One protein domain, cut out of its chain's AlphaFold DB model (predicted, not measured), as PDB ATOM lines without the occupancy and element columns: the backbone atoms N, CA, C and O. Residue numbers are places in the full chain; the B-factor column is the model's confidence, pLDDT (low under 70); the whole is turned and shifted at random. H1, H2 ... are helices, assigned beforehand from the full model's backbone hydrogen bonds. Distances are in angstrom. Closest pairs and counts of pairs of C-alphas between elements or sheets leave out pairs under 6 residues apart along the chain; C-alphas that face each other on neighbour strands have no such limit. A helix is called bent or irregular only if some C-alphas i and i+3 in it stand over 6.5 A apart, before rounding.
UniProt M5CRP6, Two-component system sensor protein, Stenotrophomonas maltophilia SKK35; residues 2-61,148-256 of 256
ATOM      1  N   VAL A   2      15.336 118.674 122.510       89.62
ATOM      2  CA  VAL A   2      16.740 118.505 122.945       89.62
ATOM      3  C   VAL A   2      17.718 119.230 122.018       89.62
ATOM      4  O   VAL A   2      18.441 120.089 122.493       89.62
ATOM      5  N   TYR A   3      17.661 119.000 120.699       91.94
ATOM      6  CA  TYR A   3      18.501 119.720 119.726       91.94
ATOM      7  C   TYR A   3      18.377 121.251 119.838       91.94
ATOM      8  O   TYR A   3      19.370 121.967 119.891       91.94
ATOM      9  N   SER A   4      17.149 121.766 119.941       92.31
ATOM     10  CA  SER A   4      16.892 123.205 120.041       92.31
ATOM     11  C   SER A   4      17.449 123.825 121.324       92.31
ATOM     12  O   SER A   4      17.950 124.942 121.286       92.31
ATOM     13  N   LEU A   5      17.363 123.107 122.446       92.50
ATOM     14  CA  LEU A   5      17.963 123.519 123.715       92.50
ATOM     15  C   LEU A   5      19.484 123.348 123.691       92.50
ATOM     16  O   LEU A   5      20.187 124.173 124.250       92.50
ATOM     17  N   ALA A   6      20.010 122.337 123.003       91.88
ATOM     18  CA  ALA A   6      21.447 122.134 122.874       91.88
ATOM     19  C   ALA A   6      22.130 123.268 122.089       91.88
ATOM     20  O   ALA A   6      23.241 123.665 122.433       91.88
ATOM     21  N   LEU A   7      21.450 123.874 121.103       93.31
ATOM     22  CA  LEU A   7      21.937 125.089 120.427       93.31
ATOM     23  C   LEU A   7      22.192 126.256 121.397       93.31
ATOM     24  O   LEU A   7      23.031 127.115 121.123       93.31
ATOM     25  N   ALA A   8      21.542 126.271 122.566       92.38
ATOM     26  CA  ALA A   8      21.794 127.271 123.595       92.38
ATOM     27  C   ALA A   8      23.149 127.126 124.303       92.38
ATOM     28  O   ALA A   8      23.515 127.998 125.088       92.38
ATOM     29  N   VAL A   9      23.981 126.148 123.927       90.75
ATOM     30  CA  VAL A   9      25.431 126.167 124.198       90.75
ATOM     31  C   VAL A   9      26.130 127.408 123.614       90.75
ATOM     32  O   VAL A   9      27.263 127.734 123.980       90.75
ATOM     33  N   TYR A  10      25.472 128.118 122.690       90.81
ATOM     34  CA  TYR A  10      25.831 129.478 122.281       90.81
ATOM     35  C   TYR A  10      25.861 130.452 123.469       90.81
ATOM     36  O   TYR A  10      26.807 131.231 123.613       90.81
ATOM     37  N   CYS A  11      24.875 130.351 124.362       88.25
ATOM     38  CA  CYS A  11      24.776 131.136 125.583       88.25
ATOM     39  C   CYS A  11      25.728 130.584 126.653       88.25
ATOM     40  O   CYS A  11      25.432 129.651 127.408       88.25
ATOM     41  N   SER A  12      26.925 131.165 126.679       83.94
ATOM     42  CA  SER A  12      27.976 130.867 127.657       83.94
ATOM     43  C   SER A  12      27.978 131.867 128.815       83.94
ATOM     44  O   SER A  12      27.259 132.865 128.790       83.94
ATOM     45  N   SER A  13      28.856 131.677 129.800       72.94
ATOM     46  CA  SER A  13      29.061 132.647 130.887       72.94
ATOM     47  C   SER A  13      29.334 134.070 130.374       72.94
ATOM     48  O   SER A  13      28.929 135.040 131.007       72.94
ATOM     49  N   TRP A  14      29.933 134.211 129.184       75.06
ATOM     50  CA  TRP A  14      30.109 135.509 128.525       75.06
ATOM     51  C   TRP A  14      28.781 136.177 128.147       75.06
ATOM     52  O   TRP A  14      28.656 137.388 128.272       75.06
ATOM     53  N   THR A  15      27.770 135.418 127.719       77.56
ATOM     54  CA  THR A  15      26.449 136.000 127.424       77.56
ATOM     55  C   THR A  15      25.749 136.511 128.677       77.56
ATOM     56  O   THR A  15      24.947 137.423 128.574       77.56
ATOM     57  N   PHE A  16      26.098 136.003 129.859       75.12
ATOM     58  CA  PHE A  16      25.528 136.470 131.119       75.12
ATOM     59  C   PHE A  16      26.292 137.680 131.661       75.12
ATOM     60  O   PHE A  16      25.758 138.784 131.686       75.12
ATOM     61  N   TYR A  17      27.576 137.512 131.985       75.31
ATOM     62  CA  TYR A  17      28.397 138.599 132.529       75.31
ATOM     63  C   TYR A  17      28.660 139.711 131.508       75.31
ATOM     64  O   TYR A  17      28.607 140.899 131.826       75.31
ATOM     65  N   GLY A  18      28.943 139.330 130.263       81.44
ATOM     66  CA  GLY A  18      29.272 140.260 129.192       81.44
ATOM     67  C   GLY A  18      28.062 141.046 128.707       81.44
ATOM     68  O   GLY A  18      28.197 142.250 128.498       81.44
ATOM     69  N   ALA A  19      26.886 140.421 128.566       85.44
ATOM     70  CA  ALA A  19      25.697 141.147 128.110       85.44
ATOM     71  C   ALA A  19      25.205 142.142 129.160       85.44
ATOM     72  O   ALA A  19      25.014 143.302 128.816       85.44
ATOM     73  N   VAL A  20      25.096 141.733 130.430       87.06
ATOM     74  CA  VAL A  20      24.695 142.633 131.524       87.06
ATOM     75  C   VAL A  20      25.698 143.778 131.671       87.06
ATOM     76  O   VAL A  20      25.315 144.942 131.631       87.06
ATOM     77  N   GLY A  21      27.003 143.484 131.726       84.75
ATOM     78  CA  GLY A  21      28.022 144.532 131.834       84.75
ATOM     79  C   GLY A  21      28.082 145.465 130.618       84.75
ATOM     80  O   GLY A  21      28.386 146.648 130.761       84.75
ATOM     81  N   THR A  22      27.795 144.962 129.414       86.06
ATOM     82  CA  THR A  22      27.698 145.798 128.205       86.06
ATOM     83  C   THR A  22      26.418 146.621 128.203       86.06
ATOM     84  O   THR A  22      26.467 147.763 127.767       86.06
ATOM     85  N   ALA A  23      25.309 146.092 128.719       86.50
ATOM     86  CA  ALA A  23      24.062 146.830 128.859       86.50
ATOM     87  C   ALA A  23      24.220 148.026 129.806       86.50
ATOM     88  O   ALA A  23      23.831 149.134 129.450       86.50
ATOM     89  N   VAL A  24      24.892 147.828 130.944       84.94
ATOM     90  CA  VAL A  24      25.199 148.904 131.902       84.94
ATOM     91  C   VAL A  24      26.086 149.992 131.278       84.94
ATOM     92  O   VAL A  24      25.859 151.172 131.505       84.94
ATOM     93  N   ARG A  25      27.100 149.620 130.480       83.81
ATOM     94  CA  ARG A  25      28.065 150.587 129.913       83.81
ATOM     95  C   ARG A  25      27.622 151.246 128.606       83.81
ATOM     96  O   ARG A  25      27.918 152.411 128.382       83.81
ATOM     97  N   ASN A  26      26.988 150.478 127.724       82.19
ATOM     98  CA  ASN A  26      26.771 150.819 126.314       82.19
ATOM     99  C   ASN A  26      25.299 150.663 125.886       82.19
ATOM    100  O   ASN A  26      25.026 150.574 124.685       82.19
ATOM    101  N   GLY A  27      24.356 150.553 126.828       84.69
ATOM    102  CA  GLY A  27      22.929 150.413 126.532       84.69
ATOM    103  C   GLY A  27      22.644 149.226 125.617       84.69
ATOM    104  O   GLY A  27      23.014 148.092 125.906       84.69
ATOM    105  N   ILE A  28      22.045 149.477 124.454       87.12
ATOM    106  CA  ILE A  28      21.702 148.439 123.465       87.12
ATOM    107  C   ILE A  28      22.897 147.681 122.856       87.12
ATOM    108  O   ILE A  28      22.691 146.723 122.112       87.12
ATOM    109  N   GLY A  29      24.144 148.046 123.173       87.19
ATOM    110  CA  GLY A  29      25.356 147.397 122.658       87.19
ATOM    111  C   GLY A  29      25.482 145.894 122.929       87.19
ATOM    112  O   GLY A  29      26.307 145.236 122.301       87.19
ATOM    113  N   TYR A  30      24.679 145.326 123.832       89.25
ATOM    114  CA  TYR A  30      24.650 143.883 124.077       89.25
ATOM    115  C   TYR A  30      23.781 143.107 123.070       89.25
ATOM    116  O   TYR A  30      23.987 141.910 122.891       89.25
ATOM    117  N   LEU A  31      22.821 143.759 122.402       92.31
ATOM    118  CA  LEU A  31      21.856 143.110 121.508       92.31
ATOM    119  C   LEU A  31      22.461 142.384 120.291       92.31
ATOM    120  O   LEU A  31      21.917 141.338 119.925       92.31
ATOM    121  N   PRO A  32      23.558 142.848 119.656       93.38
ATOM    122  CA  PRO A  32      24.117 142.204 118.467       93.38
ATOM    123  C   PRO A  32      24.394 140.703 118.615       93.38
ATOM    124  O   PRO A  32      24.178 139.949 117.663       93.38
ATOM    125  N   ILE A  33      24.812 140.260 119.810       92.00
ATOM    126  CA  ILE A  33      25.105 138.844 120.098       92.00
ATOM    127  C   ILE A  33      23.848 137.963 120.077       92.00
ATOM    128  O   ILE A  33      23.944 136.766 119.834       92.00
ATOM    129  N   TYR A  34      22.666 138.545 120.282       94.12
ATOM    130  CA  TYR A  34      21.378 137.852 120.207       94.12
ATOM    131  C   TYR A  34      20.740 138.026 118.826       94.12
ATOM    132  O   TYR A  34      20.264 137.056 118.235       94.12
ATOM    133  N   ILE A  35      20.785 139.246 118.277       94.75
ATOM    134  CA  ILE A  35      20.181 139.586 116.982       94.75
ATOM    135  C   ILE A  35      20.847 138.812 115.843       94.75
ATOM    136  O   ILE A  35      20.138 138.261 115.010       94.75
ATOM    137  N   GLY A  36      22.180 138.728 115.792       95.00
ATOM    138  CA  GLY A  36      22.884 138.039 114.704       95.00
ATOM    139  C   GLY A  36      22.434 136.580 114.523       95.00
ATOM    140  O   GLY A  36      21.950 136.219 113.447       95.00
ATOM    141  N   PRO A  37      22.524 135.738 115.566       94.81
ATOM    142  CA  PRO A  37      21.990 134.378 115.547       94.81
ATOM    143  C   PRO A  37      20.496 134.313 115.231       94.81
ATOM    144  O   PRO A  37      20.069 133.460 114.457       94.81
ATOM    145  N   LEU A  38      19.696 135.227 115.785       95.44
ATOM    146  CA  LEU A  38      18.255 135.266 115.551       95.44
ATOM    147  C   LEU A  38      17.929 135.567 114.080       95.44
ATOM    148  O   LEU A  38      17.086 134.892 113.494       95.44
ATOM    149  N   LEU A  39      18.654 136.485 113.438       95.88
ATOM    150  CA  LEU A  39      18.554 136.746 112.000       95.88
ATOM    151  C   LEU A  39      18.931 135.510 111.177       95.88
ATOM    152  O   LEU A  39      18.235 135.179 110.214       95.88
ATOM    153  N   LEU A  40      19.990 134.789 111.561       95.06
ATOM    154  CA  LEU A  40      20.348 133.542 110.890       95.06
ATOM    155  C   LEU A  40      19.241 132.493 111.041       95.06
ATOM    156  O   LEU A  40      18.906 131.821 110.074       95.06
ATOM    157  N   LEU A  41      18.636 132.354 112.213       93.38
ATOM    158  CA  LEU A  41      17.568 131.377 112.434       93.38
ATOM    159  C   LEU A  41      16.274 131.757 111.703       93.38
ATOM    160  O   LEU A  41      15.575 130.884 111.193       93.38
ATOM    161  N   LEU A  42      15.946 133.045 111.612       92.25
ATOM    162  CA  LEU A  42      14.741 133.505 110.921       92.25
ATOM    163  C   LEU A  42      14.885 133.420 109.398       92.25
ATOM    164  O   LEU A  42      14.023 132.845 108.728       92.25
ATOM    165  N   PHE A  43      15.982 133.949 108.850       93.69
ATOM    166  CA  PHE A  43      16.172 134.101 107.404       93.69
ATOM    167  C   PHE A  43      17.101 133.040 106.802       93.69
ATOM    168  O   PHE A  43      16.893 132.587 105.677       93.69
ATOM    169  N   GLY A  44      18.109 132.608 107.557       91.69
ATOM    170  CA  GLY A  44      19.180 131.713 107.117       91.69
ATOM    171  C   GLY A  44      19.053 130.251 107.553       91.69
ATOM    172  O   GLY A  44      19.977 129.487 107.297       91.69
ATOM    173  N   TRP A  45      17.948 129.810 108.168       93.00
ATOM    174  CA  TRP A  45      17.808 128.426 108.667       93.00
ATOM    175  C   TRP A  45      18.081 127.352 107.602       93.00
ATOM    176  O   TRP A  45      18.695 126.333 107.901       93.00
ATOM    177  N   ARG A  46      17.716 127.614 106.339       93.50
ATOM    178  CA  ARG A  46      18.019 126.734 105.195       93.50
ATOM    179  C   ARG A  46      19.518 126.505 104.985       93.50
ATOM    180  O   ARG A  46      19.902 125.485 104.422       93.50
ATOM    181  N   ILE A  47      20.366 127.448 105.398       94.38
ATOM    182  CA  ILE A  47      21.823 127.290 105.367       94.38
ATOM    183  C   ILE A  47      22.215 126.192 106.353       94.38
ATOM    184  O   ILE A  47      22.892 125.253 105.951       94.38
ATOM    185  N   ILE A  48      21.726 126.254 107.595       93.56
ATOM    186  CA  ILE A  48      21.992 125.235 108.623       93.56
ATOM    187  C   ILE A  48      21.485 123.864 108.159       93.56
ATOM    188  O   ILE A  48      22.224 122.888 108.236       93.56
ATOM    189  N   GLU A  49      20.278 123.791 107.585       94.06
ATOM    190  CA  GLU A  49      19.745 122.539 107.028       94.06
ATOM    191  C   GLU A  49      20.643 121.951 105.937       94.06
ATOM    192  O   GLU A  49      20.950 120.760 105.955       94.06
ATOM    193  N   ARG A  50      21.094 122.779 104.987       93.62
ATOM    194  CA  ARG A  50      21.997 122.333 103.918       93.62
ATOM    195  C   ARG A  50      23.342 121.879 104.468       93.62
ATOM    196  O   ARG A  50      23.857 120.867 104.006       93.62
ATOM    197  N   LEU A  51      23.900 122.602 105.438       94.12
ATOM    198  CA  LEU A  51      25.144 122.209 106.097       94.12
ATOM    199  C   LEU A  51      24.981 120.846 106.783       94.12
ATOM    200  O   LEU A  51      25.825 119.979 106.576       94.12
ATOM    201  N   ALA A  52      23.883 120.629 107.517       92.69
ATOM    202  CA  ALA A  52      23.587 119.365 108.195       92.69
ATOM    203  C   ALA A  52      23.411 118.203 107.206       92.69
ATOM    204  O   ALA A  52      23.994 117.137 107.388       92.69
ATOM    205  N   LEU A  53      22.681 118.420 106.106       92.81
ATOM    206  CA  LEU A  53      22.527 117.426 105.038       92.81
ATOM    207  C   LEU A  53      23.875 117.035 104.420       92.81
ATOM    208  O   LEU A  53      24.156 115.847 104.256       92.81
ATOM    209  N   ILE A  54      24.718 118.020 104.096       91.75
ATOM    210  CA  ILE A  54      26.039 117.778 103.503       91.75
ATOM    211  C   ILE A  54      26.935 117.041 104.500       91.75
ATOM    212  O   ILE A  54      27.526 116.023 104.134       91.75
ATOM    213  N   ALA A  55      26.993 117.506 105.751       90.62
ATOM    214  CA  ALA A  55      27.805 116.895 106.797       90.62
ATOM    215  C   ALA A  55      27.434 115.422 107.004       90.62
ATOM    216  O   ALA A  55      28.318 114.567 107.037       90.62
ATOM    217  N   ARG A  56      26.132 115.110 107.017       88.75
ATOM    218  CA  ARG A  56      25.627 113.736 107.107       88.75
ATOM    219  C   ARG A  56      25.996 112.900 105.884       88.75
ATOM    220  O   ARG A  56      26.473 111.784 106.034       88.75
ATOM    221  N   SER A  57      25.820 113.436 104.674       88.88
ATOM    222  CA  SER A  57      26.145 112.704 103.438       88.88
ATOM    223  C   SER A  57      27.640 112.404 103.284       88.88
ATOM    224  O   SER A  57      28.008 111.432 102.631       88.88
ATOM    225  N   GLN A  58      28.505 113.227 103.887       88.12
ATOM    226  CA  GLN A  58      29.960 113.107 103.787       88.12
ATOM    227  C   GLN A  58      30.635 112.568 105.060       88.12
ATOM    228  O   GLN A  58      31.867 112.503 105.091       88.12
ATOM    229  N   ASN A  59      29.852 112.141 106.062       87.25
ATOM    230  CA  ASN A  59      30.316 111.674 107.377       87.25
ATOM    231  C   ASN A  59      31.318 112.638 108.027       87.25
ATOM    232  O   ASN A  59      32.389 112.241 108.479       87.25
ATOM    233  N   VAL A  60      30.977 113.923 108.002       88.88
ATOM    234  CA  VAL A  60      31.818 114.989 108.533       88.88
ATOM    235  C   VAL A  60      31.726 115.029 110.052       88.88
ATOM    236  O   VAL A  60      30.629 115.118 110.597       88.88
ATOM    237  N   VAL A  61      32.878 115.069 110.721       87.38
ATOM    238  CA  VAL A  61      32.964 115.100 112.198       87.38
ATOM    239  C   VAL A  61      33.335 116.469 112.777       87.38
ATOM    240  O   VAL A  61      33.270 116.686 113.981       87.38
ATOM    241  N   GLY A 148      23.672 111.388 125.027       76.06
ATOM    242  CA  GLY A 148      24.055 111.797 126.380       76.06
ATOM    243  C   GLY A 148      24.630 113.215 126.445       76.06
ATOM    244  O   GLY A 148      24.188 114.015 127.267       76.06
ATOM    245  N   MET A 149      25.553 113.561 125.541       82.69
ATOM    246  CA  MET A 149      26.148 114.903 125.491       82.69
ATOM    247  C   MET A 149      25.100 115.963 125.139       82.69
ATOM    248  O   MET A 149      24.988 116.976 125.826       82.69
ATOM    249  N   MET A 150      24.290 115.718 124.107       87.62
ATOM    250  CA  MET A 150      23.247 116.657 123.683       87.62
ATOM    251  C   MET A 150      22.180 116.865 124.763       87.62
ATOM    252  O   MET A 150      21.703 117.984 124.954       87.62
ATOM    253  N   LEU A 151      21.828 115.811 125.501       86.31
ATOM    254  CA  LEU A 151      20.869 115.872 126.601       86.31
ATOM    255  C   LEU A 151      21.448 116.612 127.813       86.31
ATOM    256  O   LEU A 151      20.747 117.435 128.399       86.31
ATOM    257  N   ALA A 152      22.732 116.412 128.129       88.06
ATOM    258  CA  ALA A 152      23.432 117.171 129.165       88.06
ATOM    259  C   ALA A 152      23.470 118.675 128.844       88.06
ATOM    260  O   ALA A 152      23.093 119.488 129.686       88.06
ATOM    261  N   ILE A 153      23.831 119.049 127.612       90.25
ATOM    262  CA  ILE A 153      23.846 120.453 127.166       90.25
ATOM    263  C   ILE A 153      22.430 121.047 127.183       90.25
ATOM    264  O   ILE A 153      22.235 122.202 127.576       90.25
ATOM    265  N   ALA A 154      21.423 120.281 126.760       92.31
ATOM    266  CA  ALA A 154      20.036 120.727 126.803       92.31
ATOM    267  C   ALA A 154      19.570 120.983 128.245       92.31
ATOM    268  O   ALA A 154      18.970 122.024 128.508       92.31
ATOM    269  N   LEU A 155      19.881 120.078 129.179       93.31
ATOM    270  CA  LEU A 155      19.575 120.237 130.601       93.31
ATOM    271  C   LEU A 155      20.290 121.456 131.195       93.31
ATOM    272  O   LEU A 155      19.651 122.291 131.832       93.31
ATOM    273  N   GLU A 156      21.592 121.598 130.935       91.12
ATOM    274  CA  GLU A 156      22.386 122.763 131.335       91.12
ATOM    275  C   GLU A 156      21.739 124.065 130.837       91.12
ATOM    276  O   GLU A 156      21.631 125.044 131.575       91.12
ATOM    277  N   SER A 157      21.253 124.071 129.596       93.81
ATOM    278  CA  SER A 157      20.593 125.230 128.991       93.81
ATOM    279  C   SER A 157      19.241 125.551 129.628       93.81
ATOM    280  O   SER A 157      18.912 126.723 129.802       93.81
ATOM    281  N   VAL A 158      18.468 124.544 130.043       95.12
ATOM    282  CA  VAL A 158      17.237 124.769 130.821       95.12
ATOM    283  C   VAL A 158      17.565 125.405 132.169       95.12
ATOM    284  O   VAL A 158      16.949 126.405 132.530       95.12
ATOM    285  N   ILE A 159      18.562 124.876 132.886       95.12
ATOM    286  CA  ILE A 159      18.989 125.415 134.186       95.12
ATOM    287  C   ILE A 159      19.434 126.874 134.038       95.12
ATOM    288  O   ILE A 159      18.995 127.731 134.803       95.12
ATOM    289  N   LYS A 160      20.239 127.180 133.012       93.75
ATOM    290  CA  LYS A 160      20.655 128.550 132.678       93.75
ATOM    291  C   LYS A 160      19.471 129.477 132.443       93.75
ATOM    292  O   LYS A 160      19.470 130.597 132.946       93.75
ATOM    293  N   LEU A 161      18.485 129.028 131.672       94.62
ATOM    294  CA  LEU A 161      17.312 129.835 131.365       94.62
ATOM    295  C   LEU A 161      16.487 130.118 132.617       94.62
ATOM    296  O   LEU A 161      16.130 131.266 132.853       94.62
ATOM    297  N   VAL A 162      16.221 129.093 133.429       96.25
ATOM    298  CA  VAL A 162      15.470 129.235 134.684       96.25
ATOM    299  C   VAL A 162      16.196 130.178 135.640       96.25
ATOM    300  O   VAL A 162      15.569 131.087 136.174       96.25
ATOM    301  N   ALA A 163      17.511 130.020 135.804       93.75
ATOM    302  CA  ALA A 163      18.317 130.907 136.638       93.75
ATOM    303  C   ALA A 163      18.278 132.355 136.125       93.75
ATOM    304  O   ALA A 163      18.047 133.277 136.903       93.75
ATOM    305  N   MET A 164      18.441 132.560 134.816       92.62
ATOM    306  CA  MET A 164      18.386 133.890 134.208       92.62
ATOM    307  C   MET A 164      17.017 134.552 134.398       92.62
ATOM    308  O   MET A 164      16.943 135.721 134.763       92.62
ATOM    309  N   VAL A 165      15.932 133.808 134.180       95.31
ATOM    310  CA  VAL A 165      14.569 134.312 134.392       95.31
ATOM    311  C   VAL A 165      14.333 134.632 135.863       95.31
ATOM    312  O   VAL A 165      13.805 135.696 136.161       95.31
ATOM    313  N   ALA A 166      14.760 133.771 136.787       95.62
ATOM    314  CA  ALA A 166      14.617 134.020 138.218       95.62
ATOM    315  C   ALA A 166      15.338 135.308 138.646       95.62
ATOM    316  O   ALA A 166      14.747 136.138 139.332       95.62
ATOM    317  N   VAL A 167      16.581 135.510 138.193       93.31
ATOM    318  CA  VAL A 167      17.357 136.726 138.491       93.31
ATOM    319  C   VAL A 167      16.738 137.960 137.826       93.31
ATOM    320  O   VAL A 167      16.645 139.006 138.462       93.31
ATOM    321  N   GLY A 168      16.268 137.849 136.581       92.94
ATOM    322  CA  GLY A 168      15.607 138.949 135.873       92.94
ATOM    323  C   GLY A 168      14.285 139.373 136.511       92.94
ATOM    324  O   GLY A 168      14.041 140.565 136.678       92.94
ATOM    325  N   VAL A 169      13.461 138.409 136.930       94.31
ATOM    326  CA  VAL A 169      12.214 138.664 137.668       94.31
ATOM    327  C   VAL A 169      12.512 139.264 139.040       94.31
ATOM    328  O   VAL A 169      11.873 140.239 139.419       94.31
ATOM    329  N   PHE A 170      13.503 138.735 139.762       93.69
ATOM    330  CA  PHE A 170      13.931 139.301 141.042       93.69
ATOM    331  C   PHE A 170      14.367 140.765 140.899       93.69
ATOM    332  O   PHE A 170      13.884 141.619 141.638       93.69
ATOM    333  N   ALA A 171      15.223 141.068 139.919       91.31
ATOM    334  CA  ALA A 171      15.677 142.429 139.646       91.31
ATOM    335  C   ALA A 171      14.507 143.358 139.286       91.31
ATOM    336  O   ALA A 171      14.429 144.476 139.785       91.31
ATOM    337  N   TYR A 172      13.565 142.874 138.470       90.00
ATOM    338  CA  TYR A 172      12.361 143.619 138.108       90.00
ATOM    339  C   TYR A 172      11.496 143.967 139.329       90.00
ATOM    340  O   TYR A 172      11.105 145.122 139.482       90.00
ATOM    341  N   VAL A 173      11.230 142.997 140.212       90.81
ATOM    342  CA  VAL A 173      10.449 143.224 141.443       90.81
ATOM    343  C   VAL A 173      11.164 144.219 142.360       90.81
ATOM    344  O   VAL A 173      10.558 145.184 142.815       90.81
ATOM    345  N   TRP A 174      12.473 144.050 142.552       89.00
ATOM    346  CA  TRP A 174      13.284 144.933 143.389       89.00
ATOM    347  C   TRP A 174      13.308 146.388 142.890       89.00
ATOM    348  O   TRP A 174      13.244 147.316 143.696       89.00
ATOM    349  N   LEU A 175      13.348 146.602 141.568       86.62
ATOM    350  CA  LEU A 175      13.223 147.929 140.946       86.62
ATOM    351  C   LEU A 175      11.818 148.512 141.131       86.62
ATOM    352  O   LEU A 175      11.674 149.698 141.423       86.62
ATOM    353  N   SER A 176      10.780 147.677 140.996       84.50
ATOM    354  CA  SER A 176       9.391 148.115 141.160       84.50
ATOM    355  C   SER A 176       9.081 148.576 142.587       84.50
ATOM    356  O   SER A 176       8.420 149.599 142.750       84.50
ATOM    357  N   ASP A 177       9.654 147.925 143.607       84.38
ATOM    358  CA  ASP A 177       9.585 148.382 145.004       84.38
ATOM    359  C   ASP A 177      10.299 149.739 145.195       84.38
ATOM    360  O   ASP A 177       9.911 150.546 146.039       84.38
ATOM    361  N   ARG A 178      11.337 149.989 144.380       80.25
ATOM    362  CA  ARG A 178      12.083 151.248 144.163       80.25
ATOM    363  C   ARG A 178      11.264 152.442 143.669       80.25
ATOM    364  O   ARG A 178      11.727 153.578 143.739       80.25
ATOM    365  N   ASN A 179      10.092 152.186 143.090       72.50
ATOM    366  CA  ASN A 179       9.419 153.118 142.181       72.50
ATOM    367  C   ASN A 179      10.323 153.568 141.005       72.50
ATOM    368  O   ASN A 179      10.046 154.571 140.348       72.50
ATOM    369  N   GLU A 180      11.398 152.821 140.728       69.31
ATOM    370  CA  GLU A 180      12.259 153.010 139.567       69.31
ATOM    371  C   GLU A 180      11.601 152.277 138.401       69.31
ATOM    372  O   GLU A 180      11.597 151.045 138.315       69.31
ATOM    373  N   ALA A 181      10.965 153.035 137.508       67.75
ATOM    374  CA  ALA A 181      10.283 152.448 136.372       67.75
ATOM    375  C   ALA A 181      11.318 151.832 135.424       67.75
ATOM    376  O   ALA A 181      11.965 152.536 134.650       67.75
ATOM    377  N   VAL A 182      11.403 150.497 135.408       68.75
ATOM    378  CA  VAL A 182      12.211 149.742 134.432       68.75
ATOM    379  C   VAL A 182      11.943 150.229 133.007       68.75
ATOM    380  O   VAL A 182      12.850 150.287 132.192       68.75
ATOM    381  N   VAL A 183      10.707 150.635 132.709       66.75
ATOM    382  CA  VAL A 183      10.304 151.190 131.410       66.75
ATOM    383  C   VAL A 183      11.036 152.495 131.077       66.75
ATOM    384  O   VAL A 183      11.455 152.680 129.937       66.75
ATOM    385  N   GLU A 184      11.228 153.379 132.053       64.62
ATOM    386  CA  GLU A 184      11.909 154.663 131.868       64.62
ATOM    387  C   GLU A 184      13.426 154.467 131.740       64.62
ATOM    388  O   GLU A 184      14.045 155.010 130.824       64.62
ATOM    389  N   SER A 185      14.011 153.585 132.555       66.06
ATOM    390  CA  SER A 185      15.416 153.173 132.429       66.06
ATOM    391  C   SER A 185      15.690 152.429 131.117       66.06
ATOM    392  O   SER A 185      16.731 152.607 130.494       66.06
ATOM    393  N   VAL A 186      14.753 151.611 130.635       68.38
ATOM    394  CA  VAL A 186      14.854 150.988 129.308       68.38
ATOM    395  C   VAL A 186      14.778 152.058 128.226       68.38
ATOM    396  O   VAL A 186      15.601 152.051 127.316       68.38
ATOM    397  N   HIS A 187      13.862 153.022 128.325       65.00
ATOM    398  CA  HIS A 187      13.778 154.105 127.351       65.00
ATOM    399  C   HIS A 187      15.108 154.870 127.247       65.00
ATOM    400  O   HIS A 187      15.610 155.069 126.142       65.00
ATOM    401  N   THR A 188      15.752 155.212 128.367       66.00
ATOM    402  CA  THR A 188      17.064 155.882 128.340       66.00
ATOM    403  C   THR A 188      18.153 155.017 127.694       66.00
ATOM    404  O   THR A 188      18.904 155.521 126.855       66.00
ATOM    405  N   LEU A 189      18.183 153.704 127.955       68.00
ATOM    406  CA  LEU A 189      19.128 152.768 127.319       68.00
ATOM    407  C   LEU A 189      18.961 152.674 125.789       68.00
ATOM    408  O   LEU A 189      19.942 152.407 125.090       68.00
ATOM    409  N   PHE A 190      17.747 152.886 125.269       71.00
ATOM    410  CA  PHE A 190      17.429 152.841 123.835       71.00
ATOM    411  C   PHE A 190      17.484 154.211 123.136       71.00
ATOM    412  O   PHE A 190      17.558 154.254 121.910       71.00
ATOM    413  N   THR A 191      17.476 155.324 123.878       67.38
ATOM    414  CA  THR A 191      17.599 156.678 123.296       67.38
ATOM    415  C   THR A 191      19.008 157.027 122.814       67.38
ATOM    416  O   THR A 191      19.175 157.949 122.017       67.38
ATOM    417  N   GLY A 192      20.028 156.292 123.265       67.12
ATOM    418  CA  GLY A 192      21.394 156.442 122.772       67.12
ATOM    419  C   GLY A 192      21.551 155.945 121.333       67.12
ATOM    420  O   GLY A 192      20.941 154.953 120.929       67.12
ATOM    421  N   LEU A 193      22.416 156.603 120.554       68.25
ATOM    422  CA  LEU A 193      22.846 156.080 119.255       68.25
ATOM    423  C   LEU A 193      23.426 154.663 119.433       68.25
ATOM    424  O   LEU A 193      24.153 154.428 120.405       68.25
ATOM    425  N   PRO A 194      23.165 153.727 118.499       74.44
ATOM    426  CA  PRO A 194      23.791 152.415 118.535       74.44
ATOM    427  C   PRO A 194      25.313 152.557 118.650       74.44
ATOM    428  O   PRO A 194      25.900 153.344 117.899       74.44
ATOM    429  N   PRO A 195      25.971 151.801 119.548       80.38
ATOM    430  CA  PRO A 195      27.418 151.861 119.684       80.38
ATOM    431  C   PRO A 195      28.132 151.624 118.352       80.38
ATOM    432  O   PRO A 195      27.670 150.856 117.498       80.38
ATOM    433  N   VAL A 196      29.291 152.262 118.182       82.56
ATOM    434  CA  VAL A 196      30.116 152.096 116.980       82.56
ATOM    435  C   VAL A 196      30.393 150.607 116.757       82.56
ATOM    436  O   VAL A 196      30.847 149.899 117.653       82.56
ATOM    437  N   GLY A 197      30.100 150.125 115.550       87.62
ATOM    438  CA  GLY A 197      30.286 148.721 115.190       87.62
ATOM    439  C   GLY A 197      29.114 147.796 115.525       87.62
ATOM    440  O   GLY A 197      29.261 146.596 115.321       87.62
ATOM    441  N   PHE A 198      27.949 148.300 115.954       91.31
ATOM    442  CA  PHE A 198      26.746 147.484 116.201       91.31
ATOM    443  C   PHE A 198      26.394 146.557 115.021       91.31
ATOM    444  O   PHE A 198      26.161 145.359 115.201       91.31
ATOM    445  N   LEU A 199      26.408 147.091 113.794       92.31
ATOM    446  CA  LEU A 199      26.137 146.307 112.585       92.31
ATOM    447  C   LEU A 199      27.222 145.248 112.346       92.31
ATOM    448  O   LEU A 199      26.904 144.090 112.083       92.31
ATOM    449  N   SER A 200      28.494 145.620 112.508       94.12
ATOM    450  CA  SER A 200      29.627 144.699 112.382       94.12
ATOM    451  C   SER A 200      29.553 143.575 113.414       94.12
ATOM    452  O   SER A 200      29.730 142.416 113.066       94.12
ATOM    453  N   GLN A 201      29.223 143.883 114.670       92.62
ATOM    454  CA  GLN A 201      29.030 142.899 115.736       92.62
ATOM    455  C   GLN A 201      27.834 141.985 115.462       92.62
ATOM    456  O   GLN A 201      27.898 140.789 115.750       92.62
ATOM    457  N   THR A 202      26.764 142.518 114.870       94.56
ATOM    458  CA  THR A 202      25.584 141.730 114.490       94.56
ATOM    459  C   THR A 202      25.947 140.748 113.382       94.56
ATOM    460  O   THR A 202      25.645 139.561 113.487       94.56
ATOM    461  N   LEU A 203      26.668 141.213 112.357       95.12
ATOM    462  CA  LEU A 203      27.154 140.372 111.264       95.12
ATOM    463  C   LEU A 203      28.163 139.323 111.755       95.12
ATOM    464  O   LEU A 203      28.081 138.156 111.376       95.12
ATOM    465  N   LEU A 204      29.082 139.709 112.641       93.88
ATOM    466  CA  LEU A 204      30.017 138.778 113.268       93.88
ATOM    467  C   LEU A 204      29.275 137.712 114.073       93.88
ATOM    468  O   LEU A 204      29.600 136.538 113.947       93.88
ATOM    469  N   SER A 205      28.253 138.086 114.843       93.12
ATOM    470  CA  SER A 205      27.462 137.141 115.642       93.12
ATOM    471  C   SER A 205      26.601 136.221 114.767       93.12
ATOM    472  O   SER A 205      26.469 135.036 115.073       93.12
ATOM    473  N   PHE A 206      26.086 136.734 113.644       94.69
ATOM    474  CA  PHE A 206      25.399 135.963 112.601       94.69
ATOM    475  C   PHE A 206      26.308 134.894 111.985       94.69
ATOM    476  O   PHE A 206      25.887 133.757 111.789       94.69
ATOM    477  N   LEU A 207      27.569 135.232 111.703       93.94
ATOM    478  CA  LEU A 207      28.542 134.269 111.187       93.94
ATOM    479  C   LEU A 207      29.045 133.326 112.286       93.94
ATOM    480  O   LEU A 207      29.240 132.139 112.035       93.94
ATOM    481  N   ALA A 208      29.228 133.820 113.511       90.88
ATOM    482  CA  ALA A 208      29.813 133.071 114.620       90.88
ATOM    483  C   ALA A 208      29.005 131.825 114.995       90.88
ATOM    484  O   ALA A 208      29.597 130.793 115.302       90.88
ATOM    485  N   ILE A 209      27.672 131.877 114.936       90.75
ATOM    486  CA  ILE A 209      26.835 130.706 115.229       90.75
ATOM    487  C   ILE A 209      27.060 129.543 114.239       90.75
ATOM    488  O   ILE A 209      26.817 128.395 114.592       90.75
ATOM    489  N   ILE A 210      27.586 129.804 113.037       91.38
ATOM    490  CA  ILE A 210      28.001 128.748 112.099       91.38
ATOM    491  C   ILE A 210      29.503 128.485 112.212       91.38
ATOM    492  O   ILE A 210      29.924 127.337 112.249       91.38
ATOM    493  N   CYS A 211      30.328 129.528 112.237       90.25
ATOM    494  CA  CYS A 211      31.775 129.392 112.080       90.25
ATOM    495  C   CYS A 211      32.494 128.933 113.353       90.25
ATOM    496  O   CYS A 211      33.616 128.434 113.267       90.25
ATOM    497  N   LEU A 212      31.896 129.105 114.537       89.44
ATOM    498  CA  LEU A 212      32.520 128.646 115.774       89.44
ATOM    499  C   LEU A 212      32.541 127.115 115.800       89.44
ATOM    500  O   LEU A 212      31.470 126.515 115.746       89.44
ATOM    501  N   PRO A 213      33.707 126.460 115.976       89.00
ATOM    502  CA  PRO A 213      33.815 125.004 115.874       89.00
ATOM    503  C   PRO A 213      32.846 124.257 116.793       89.00
ATOM    504  O   PRO A 213      32.197 123.309 116.363       89.00
ATOM    505  N   ARG A 214      32.683 124.738 118.034       89.06
ATOM    506  CA  ARG A 214      31.720 124.176 118.991       89.06
ATOM    507  C   ARG A 214      30.272 124.330 118.517       89.06
ATOM    508  O   ARG A 214      29.493 123.394 118.650       89.06
ATOM    509  N   GLN A 215      29.917 125.496 117.973       93.44
ATOM    510  CA  GLN A 215      28.560 125.739 117.477       93.44
ATOM    511  C   GLN A 215      28.285 124.941 116.212       93.44
ATOM    512  O   GLN A 215      27.241 124.314 116.119       93.44
ATOM    513  N   PHE A 216      29.242 124.886 115.285       93.81
ATOM    514  CA  PHE A 216      29.153 124.047 114.099       93.81
ATOM    515  C   PHE A 216      28.945 122.583 114.475       93.81
ATOM    516  O   PHE A 216      28.067 121.926 113.931       93.81
ATOM    517  N   HIS A 217      29.716 122.075 115.437       91.50
ATOM    518  CA  HIS A 217      29.580 120.700 115.897       91.50
ATOM    519  C   HIS A 217      28.156 120.412 116.397       91.50
ATOM    520  O   HIS A 217      27.500 119.509 115.893       91.50
ATOM    521  N   VAL A 218      27.626 121.228 117.310       92.38
ATOM    522  CA  VAL A 218      26.277 121.020 117.868       92.38
ATOM    523  C   VAL A 218      25.167 121.280 116.842       92.38
ATOM    524  O   VAL A 218      24.189 120.539 116.785       92.38
ATOM    525  N   ALA A 219      25.301 122.314 116.010       93.25
ATOM    526  CA  ALA A 219      24.272 122.704 115.052       93.25
ATOM    527  C   ALA A 219      24.229 121.809 113.806       93.25
ATOM    528  O   ALA A 219      23.151 121.625 113.241       93.25
ATOM    529  N   VAL A 220      25.375 121.282 113.367       93.75
ATOM    530  CA  VAL A 220      25.532 120.596 112.076       93.75
ATOM    531  C   VAL A 220      25.904 119.125 112.249       93.75
ATOM    532  O   VAL A 220      25.248 118.280 111.648       93.75
ATOM    533  N   VAL A 221      26.930 118.810 113.048       90.56
ATOM    534  CA  VAL A 221      27.452 117.434 113.196       90.56
ATOM    535  C   VAL A 221      26.517 116.580 114.057       90.56
ATOM    536  O   VAL A 221      26.155 115.479 113.661       90.56
ATOM    537  N   GLU A 222      26.041 117.121 115.178       89.19
ATOM    538  CA  GLU A 222      25.118 116.448 116.113       89.19
ATOM    539  C   GLU A 222      23.633 116.595 115.714       89.19
ATOM    540  O   GLU A 222      22.714 116.282 116.477       89.19
ATOM    541  N   CYS A 223      23.359 117.096 114.504       89.50
ATOM    542  CA  CYS A 223      22.002 117.224 113.984       89.50
ATOM    543  C   CYS A 223      21.479 115.865 113.486       89.50
ATOM    544  O   CYS A 223      21.673 115.498 112.327       89.50
ATOM    545  N   GLY A 224      20.762 115.135 114.347       83.56
ATOM    546  CA  GLY A 224      20.192 113.823 114.004       83.56
ATOM    547  C   GLY A 224      19.128 113.864 112.895       83.56
ATOM    548  O   GLY A 224      19.197 113.090 111.937       83.56
ATOM    549  N   ASP A 225      18.161 114.786 112.993       87.69
ATOM    550  CA  ASP A 225      17.104 115.002 111.996       87.69
ATOM    551  C   ASP A 225      17.065 116.472 111.564       87.69
ATOM    552  O   ASP A 225      16.835 117.377 112.363       87.69
ATOM    553  N   VAL A 226      17.226 116.717 110.266       88.62
ATOM    554  CA  VAL A 226      17.229 118.063 109.672       88.62
ATOM    555  C   VAL A 226      15.904 118.797 109.914       88.62
ATOM    556  O   VAL A 226      15.883 120.020 110.043       88.62
ATOM    557  N   ARG A 227      14.789 118.072 110.083       89.06
ATOM    558  CA  ARG A 227      13.481 118.660 110.429       89.06
ATOM    559  C   ARG A 227      13.489 119.356 111.792       89.06
ATOM    560  O   ARG A 227      12.643 120.226 112.033       89.06
ATOM    561  N   ASP A 228      14.416 119.004 112.682       90.50
ATOM    562  CA  ASP A 228      14.566 119.664 113.978       90.50
ATOM    563  C   ASP A 228      15.141 121.077 113.847       90.50
ATOM    564  O   ASP A 228      14.810 121.921 114.679       90.50
ATOM    565  N   VAL A 229      15.878 121.394 112.774       91.12
ATOM    566  CA  VAL A 229      16.377 122.754 112.491       91.12
ATOM    567  C   VAL A 229      15.214 123.737 112.347       91.12
ATOM    568  O   VAL A 229      15.224 124.828 112.926       91.12
ATOM    569  N   ARG A 230      14.142 123.329 111.656       90.75
ATOM    570  CA  ARG A 230      12.936 124.155 111.492       90.75
ATOM    571  C   ARG A 230      12.230 124.442 112.815       90.75
ATOM    572  O   ARG A 230      11.690 125.531 112.988       90.75
ATOM    573  N   ARG A 231      12.204 123.478 113.741       91.38
ATOM    574  CA  ARG A 231      11.640 123.675 115.089       91.38
ATOM    575  C   ARG A 231      12.577 124.513 115.957       91.38
ATOM    576  O   ARG A 231      12.124 125.413 116.663       91.38
ATOM    577  N   ALA A 232      13.878 124.272 115.842       91.25
ATOM    578  CA  ALA A 232      14.906 124.981 116.580       91.25
ATOM    579  C   ALA A 232      14.903 126.481 116.306       91.25
ATOM    580  O   ALA A 232      15.084 127.242 117.247       91.25
ATOM    581  N   ARG A 233      14.588 126.922 115.082       93.00
ATOM    582  CA  ARG A 233      14.492 128.357 114.770       93.00
ATOM    583  C   ARG A 233      13.577 129.127 115.729       93.00
ATOM    584  O   ARG A 233      13.892 130.245 116.112       93.00
ATOM    585  N   TRP A 234      12.459 128.516 116.126       94.69
ATOM    586  CA  TRP A 234      11.473 129.137 117.003       94.69
ATOM    587  C   TRP A 234      11.814 128.915 118.469       94.69
ATOM    588  O   TRP A 234      11.767 129.857 119.248       94.69
ATOM    589  N   MET A 235      12.188 127.690 118.848       94.62
ATOM    590  CA  MET A 235      12.493 127.377 120.247       94.62
ATOM    591  C   MET A 235      13.778 128.070 120.714       94.62
ATOM    592  O   MET A 235      13.779 128.730 121.748       94.62
ATOM    593  N   PHE A 236      14.857 127.974 119.935       94.62
ATOM    594  CA  PHE A 236      16.117 128.644 120.247       94.62
ATOM    595  C   PHE A 236      16.031 130.158 119.998       94.62
ATOM    596  O   PHE A 236      16.560 130.937 120.783       94.62
ATOM    597  N   GLY A 237      15.282 130.602 118.982       94.81
ATOM    598  CA  GLY A 237      14.972 132.025 118.805       94.81
ATOM    599  C   GLY A 237      14.247 132.615 120.021       94.81
ATOM    600  O   GLY A 237      14.672 133.637 120.552       94.81
ATOM    601  N   GLY A 238      13.213 131.935 120.523       95.75
ATOM    602  CA  GLY A 238      12.501 132.326 121.743       95.75
ATOM    603  C   GLY A 238      13.394 132.312 122.984       95.75
ATOM    604  O   GLY A 238      13.323 133.230 123.794       95.75
ATOM    605  N   TYR A 239      14.293 131.330 123.095       95.44
ATOM    606  CA  TYR A 239      15.308 131.275 124.149       95.44
ATOM    607  C   TYR A 239      16.206 132.527 124.146       95.44
ATOM    608  O   TYR A 239      16.413 133.140 125.193       95.44
ATOM    609  N   LEU A 240      16.699 132.945 122.973       94.88
ATOM    610  CA  LEU A 240      17.525 134.151 122.834       94.88
ATOM    611  C   LEU A 240      16.749 135.426 123.179       94.88
ATOM    612  O   LEU A 240      17.287 136.287 123.872       94.88
ATOM    613  N   VAL A 241      15.493 135.539 122.732       95.44
ATOM    614  CA  VAL A 241      14.623 136.682 123.061       95.44
ATOM    615  C   VAL A 241      14.388 136.766 124.565       95.44
ATOM    616  O   VAL A 241      14.512 137.844 125.138       95.44
ATOM    617  N   LEU A 242      14.098 135.636 125.212       95.25
ATOM    618  CA  LEU A 242      13.834 135.594 126.646       95.25
ATOM    619  C   LEU A 242      15.070 135.997 127.457       95.25
ATOM    620  O   LEU A 242      14.958 136.842 128.339       95.25
ATOM    621  N   ILE A 243      16.256 135.473 127.125       93.19
ATOM    622  CA  ILE A 243      17.501 135.916 127.774       93.19
ATOM    623  C   ILE A 243      17.733 137.405 127.538       93.19
ATOM    624  O   ILE A 243      17.999 138.132 128.490       93.19
ATOM    625  N   SER A 244      17.612 137.869 126.293       92.62
ATOM    626  CA  SER A 244      17.814 139.279 125.961       92.62
ATOM    627  C   SER A 244      16.874 140.189 126.753       92.62
ATOM    628  O   SER A 244      17.302 141.241 127.212       92.62
ATOM    629  N   ALA A 245      15.617 139.786 126.947       91.62
ATOM    630  CA  ALA A 245      14.653 140.539 127.740       91.62
ATOM    631  C   ALA A 245      15.035 140.575 129.227       91.62
ATOM    632  O   ALA A 245      14.947 141.632 129.843       91.62
ATOM    633  N   MET A 246      15.502 139.457 129.792       92.44
ATOM    634  CA  MET A 246      15.917 139.382 131.200       92.44
ATOM    635  C   MET A 246      17.206 140.162 131.492       92.44
ATOM    636  O   MET A 246      17.406 140.585 132.623       92.44
ATOM    637  N   VAL A 247      18.059 140.419 130.495       90.56
ATOM    638  CA  VAL A 247      19.259 141.260 130.674       90.56
ATOM    639  C   VAL A 247      18.897 142.698 131.061       90.56
ATOM    640  O   VAL A 247      19.633 143.304 131.835       90.56
ATOM    641  N   LEU A 248      17.778 143.238 130.565       88.00
ATOM    642  CA  LEU A 248      17.363 144.621 130.831       88.00
ATOM    643  C   LEU A 248      17.140 144.913 132.326       88.00
ATOM    644  O   LEU A 248      17.868 145.759 132.840       88.00
ATOM    645  N   PRO A 249      16.221 144.230 133.045       89.06
ATOM    646  CA  PRO A 249      15.999 144.502 134.464       89.06
ATOM    647  C   PRO A 249      17.248 144.238 135.318       89.06
ATOM    648  O   PRO A 249      17.489 144.938 136.296       89.06
ATOM    649  N   ILE A 250      18.081 143.260 134.943       89.94
ATOM    650  CA  ILE A 250      19.326 142.956 135.667       89.94
ATOM    651  C   ILE A 250      20.335 144.095 135.511       89.94
ATOM    652  O   ILE A 250      20.974 144.498 136.479       89.94
ATOM    653  N   ALA A 251      20.489 144.617 134.294       87.25
ATOM    654  CA  ALA A 251      21.396 145.724 134.029       87.25
ATOM    655  C   ALA A 251      20.937 147.008 134.726       87.25
ATOM    656  O   ALA A 251      21.770 147.707 135.295       87.25
ATOM    657  N   THR A 252      19.634 147.299 134.729       84.44
ATOM    658  CA  THR A 252      19.099 148.477 135.421       84.44
ATOM    659  C   THR A 252      19.292 148.375 136.934       84.44
ATOM    660  O   THR A 252      19.803 149.316 137.523       84.44
ATOM    661  N   ALA A 253      19.011 147.216 137.544       85.94
ATOM    662  CA  ALA A 253      19.232 147.005 138.982       85.94
ATOM    663  C   ALA A 253      20.719 147.032 139.378       85.94
ATOM    664  O   ALA A 253      21.056 147.338 140.514       85.94
ATOM    665  N   GLY A 254      21.624 146.677 138.461       81.50
ATOM    666  CA  GLY A 254      23.066 146.766 138.694       81.50
ATOM    667  C   GLY A 254      23.650 148.172 138.515       81.50
ATOM    668  O   GLY A 254      24.812 148.378 138.859       81.50
ATOM    669  N   ALA A 255      22.889 149.104 137.932       75.88
ATOM    670  CA  ALA A 255      23.304 150.487 137.696       75.88
ATOM    671  C   ALA A 255      22.768 151.478 138.750       75.88
ATOM    672  O   ALA A 255      23.300 152.585 138.837       75.88
ATOM    673  N   SER A 256      21.739 151.083 139.510       66.31
ATOM    674  CA  SER A 256      21.164 151.790 140.670       66.31
ATOM    675  C   SER A 256      21.951 151.530 141.953       66.31
ATOM    676  O   SER A 256      22.228 152.495 142.694       66.31
TER     677      SER A 256
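What this domain is: This is residues 2 to 61 and 148 to 256 of the 256 residues of the protein "Two-component system sensor protein" of Stenotrophomonas maltophilia SKK35 (UniProt M5CRP6). Two long helices, H5 and H9, run side by side the same way through an elongated body of helices, with H9 in the middle and H5 along one side of it. On the side of H9 away from H5 lies H3, with H7 crossing its far side; H2 packs on the last part of H9, H6 crosses that end of the body, H4 and H8 sit at the opposite end, and short H1 is wedged between H5, H8 and H9. The printed part has 169 residues with nine named helices, H1 to H9 in order, and no named strand; the class is all helix, with mostly crossed packing. The whole is compact, with a radius of gyration of the C-alphas of 17.1 A, and spans 58 by 34 by 21 A.

Where its parts are: H1, residues 2 to 10, begins at C-alpha 2 at (16.740, 118.505, 122.945). H2 is residues 13 to 30, 13.9 A from first to last C-alpha, with a kink of 114 degrees near residue 24; it is irregular, with C-alphas 25 and 28 standing 9.3 A apart. H3 is residues 32 to 43, 15.8 A long, and H4 is residues 45 to 57, 18.5 A long. After the cut, H5 takes residues 148 to 177, the longest helix by residues, reaching 43.5 A from C-alpha 148 at (24.055, 111.797, 126.380). H6 is residues 182 to 191, H7 is residues 198 to 211, 19.2 A long, and H8 is residues 213 to 221. H9, residues 227 to 255, is 43.0 A long and ends at C-alpha 255 at (23.304, 150.487, 137.696).

How they stand to each other: H9 is the hub, touching six other helices. It touches H5, the closest C-alphas being those of Gly 168 and Met 246, 4.7 A apart, at a shallow tilt of 34 degrees, only just short of steep, the same way. H3 touches H9 at a shallow tilt of 23 degrees, opposite ways, closest at the C-alphas of Leu 41 and Arg 233, 4.9 A. H7 is apart from H9 but touches H3 at a steep tilt of 61 degrees, with the C-alphas of Gly 36 and Phe 206 closest at 3.9 A. H1 touches H9, closest at the C-alphas of Ser 4 and Ala 232, 4.4 A. It also touches H5, with residues 150 to 158 of H5 alone, closest at the C-alphas of Ala 6 and Ala 154, 4.4 A. H2 touches H9 with residues 16 to 24 alone, closest at the C-alphas of Val 20 and Ala 251, 5.2 A. H6 touches H9 about perpendicular, at 79 degrees, closest at the C-alphas of Val 182 and Pro 249, 6.5 A. H4 touches H8 about perpendicular, at 77 degrees, closest at the C-alphas of Ala 52 and Val 220, 4.5 A. Every O i to N i+4 pair is within hydrogen-bond range in H4, H5, H6 and H8; the counts are 10 of 14 in H2, 7 of 8 in H3, 9 of 10 in H7, 20 of 25 in H9 and 2 of 5 in H1, where 5 of 6 O i to N i+3 pairs are within range.

The domain as a whole: The two C-alphas farthest apart are those of Gln 58 and Asn 179, 59.1 A. Residues 62 to 147 are not printed, and C-alphas 61 and 148 stand 17.1 A apart across this cut. Of the links that are printed whole, H6 to H7 is short, the others are tight, and none is long. The mean pLDDT of the printed part is 87.9; it is under 70 at residues 180 to 189, 191 to 193 and 256, and the mean over H6 is 67.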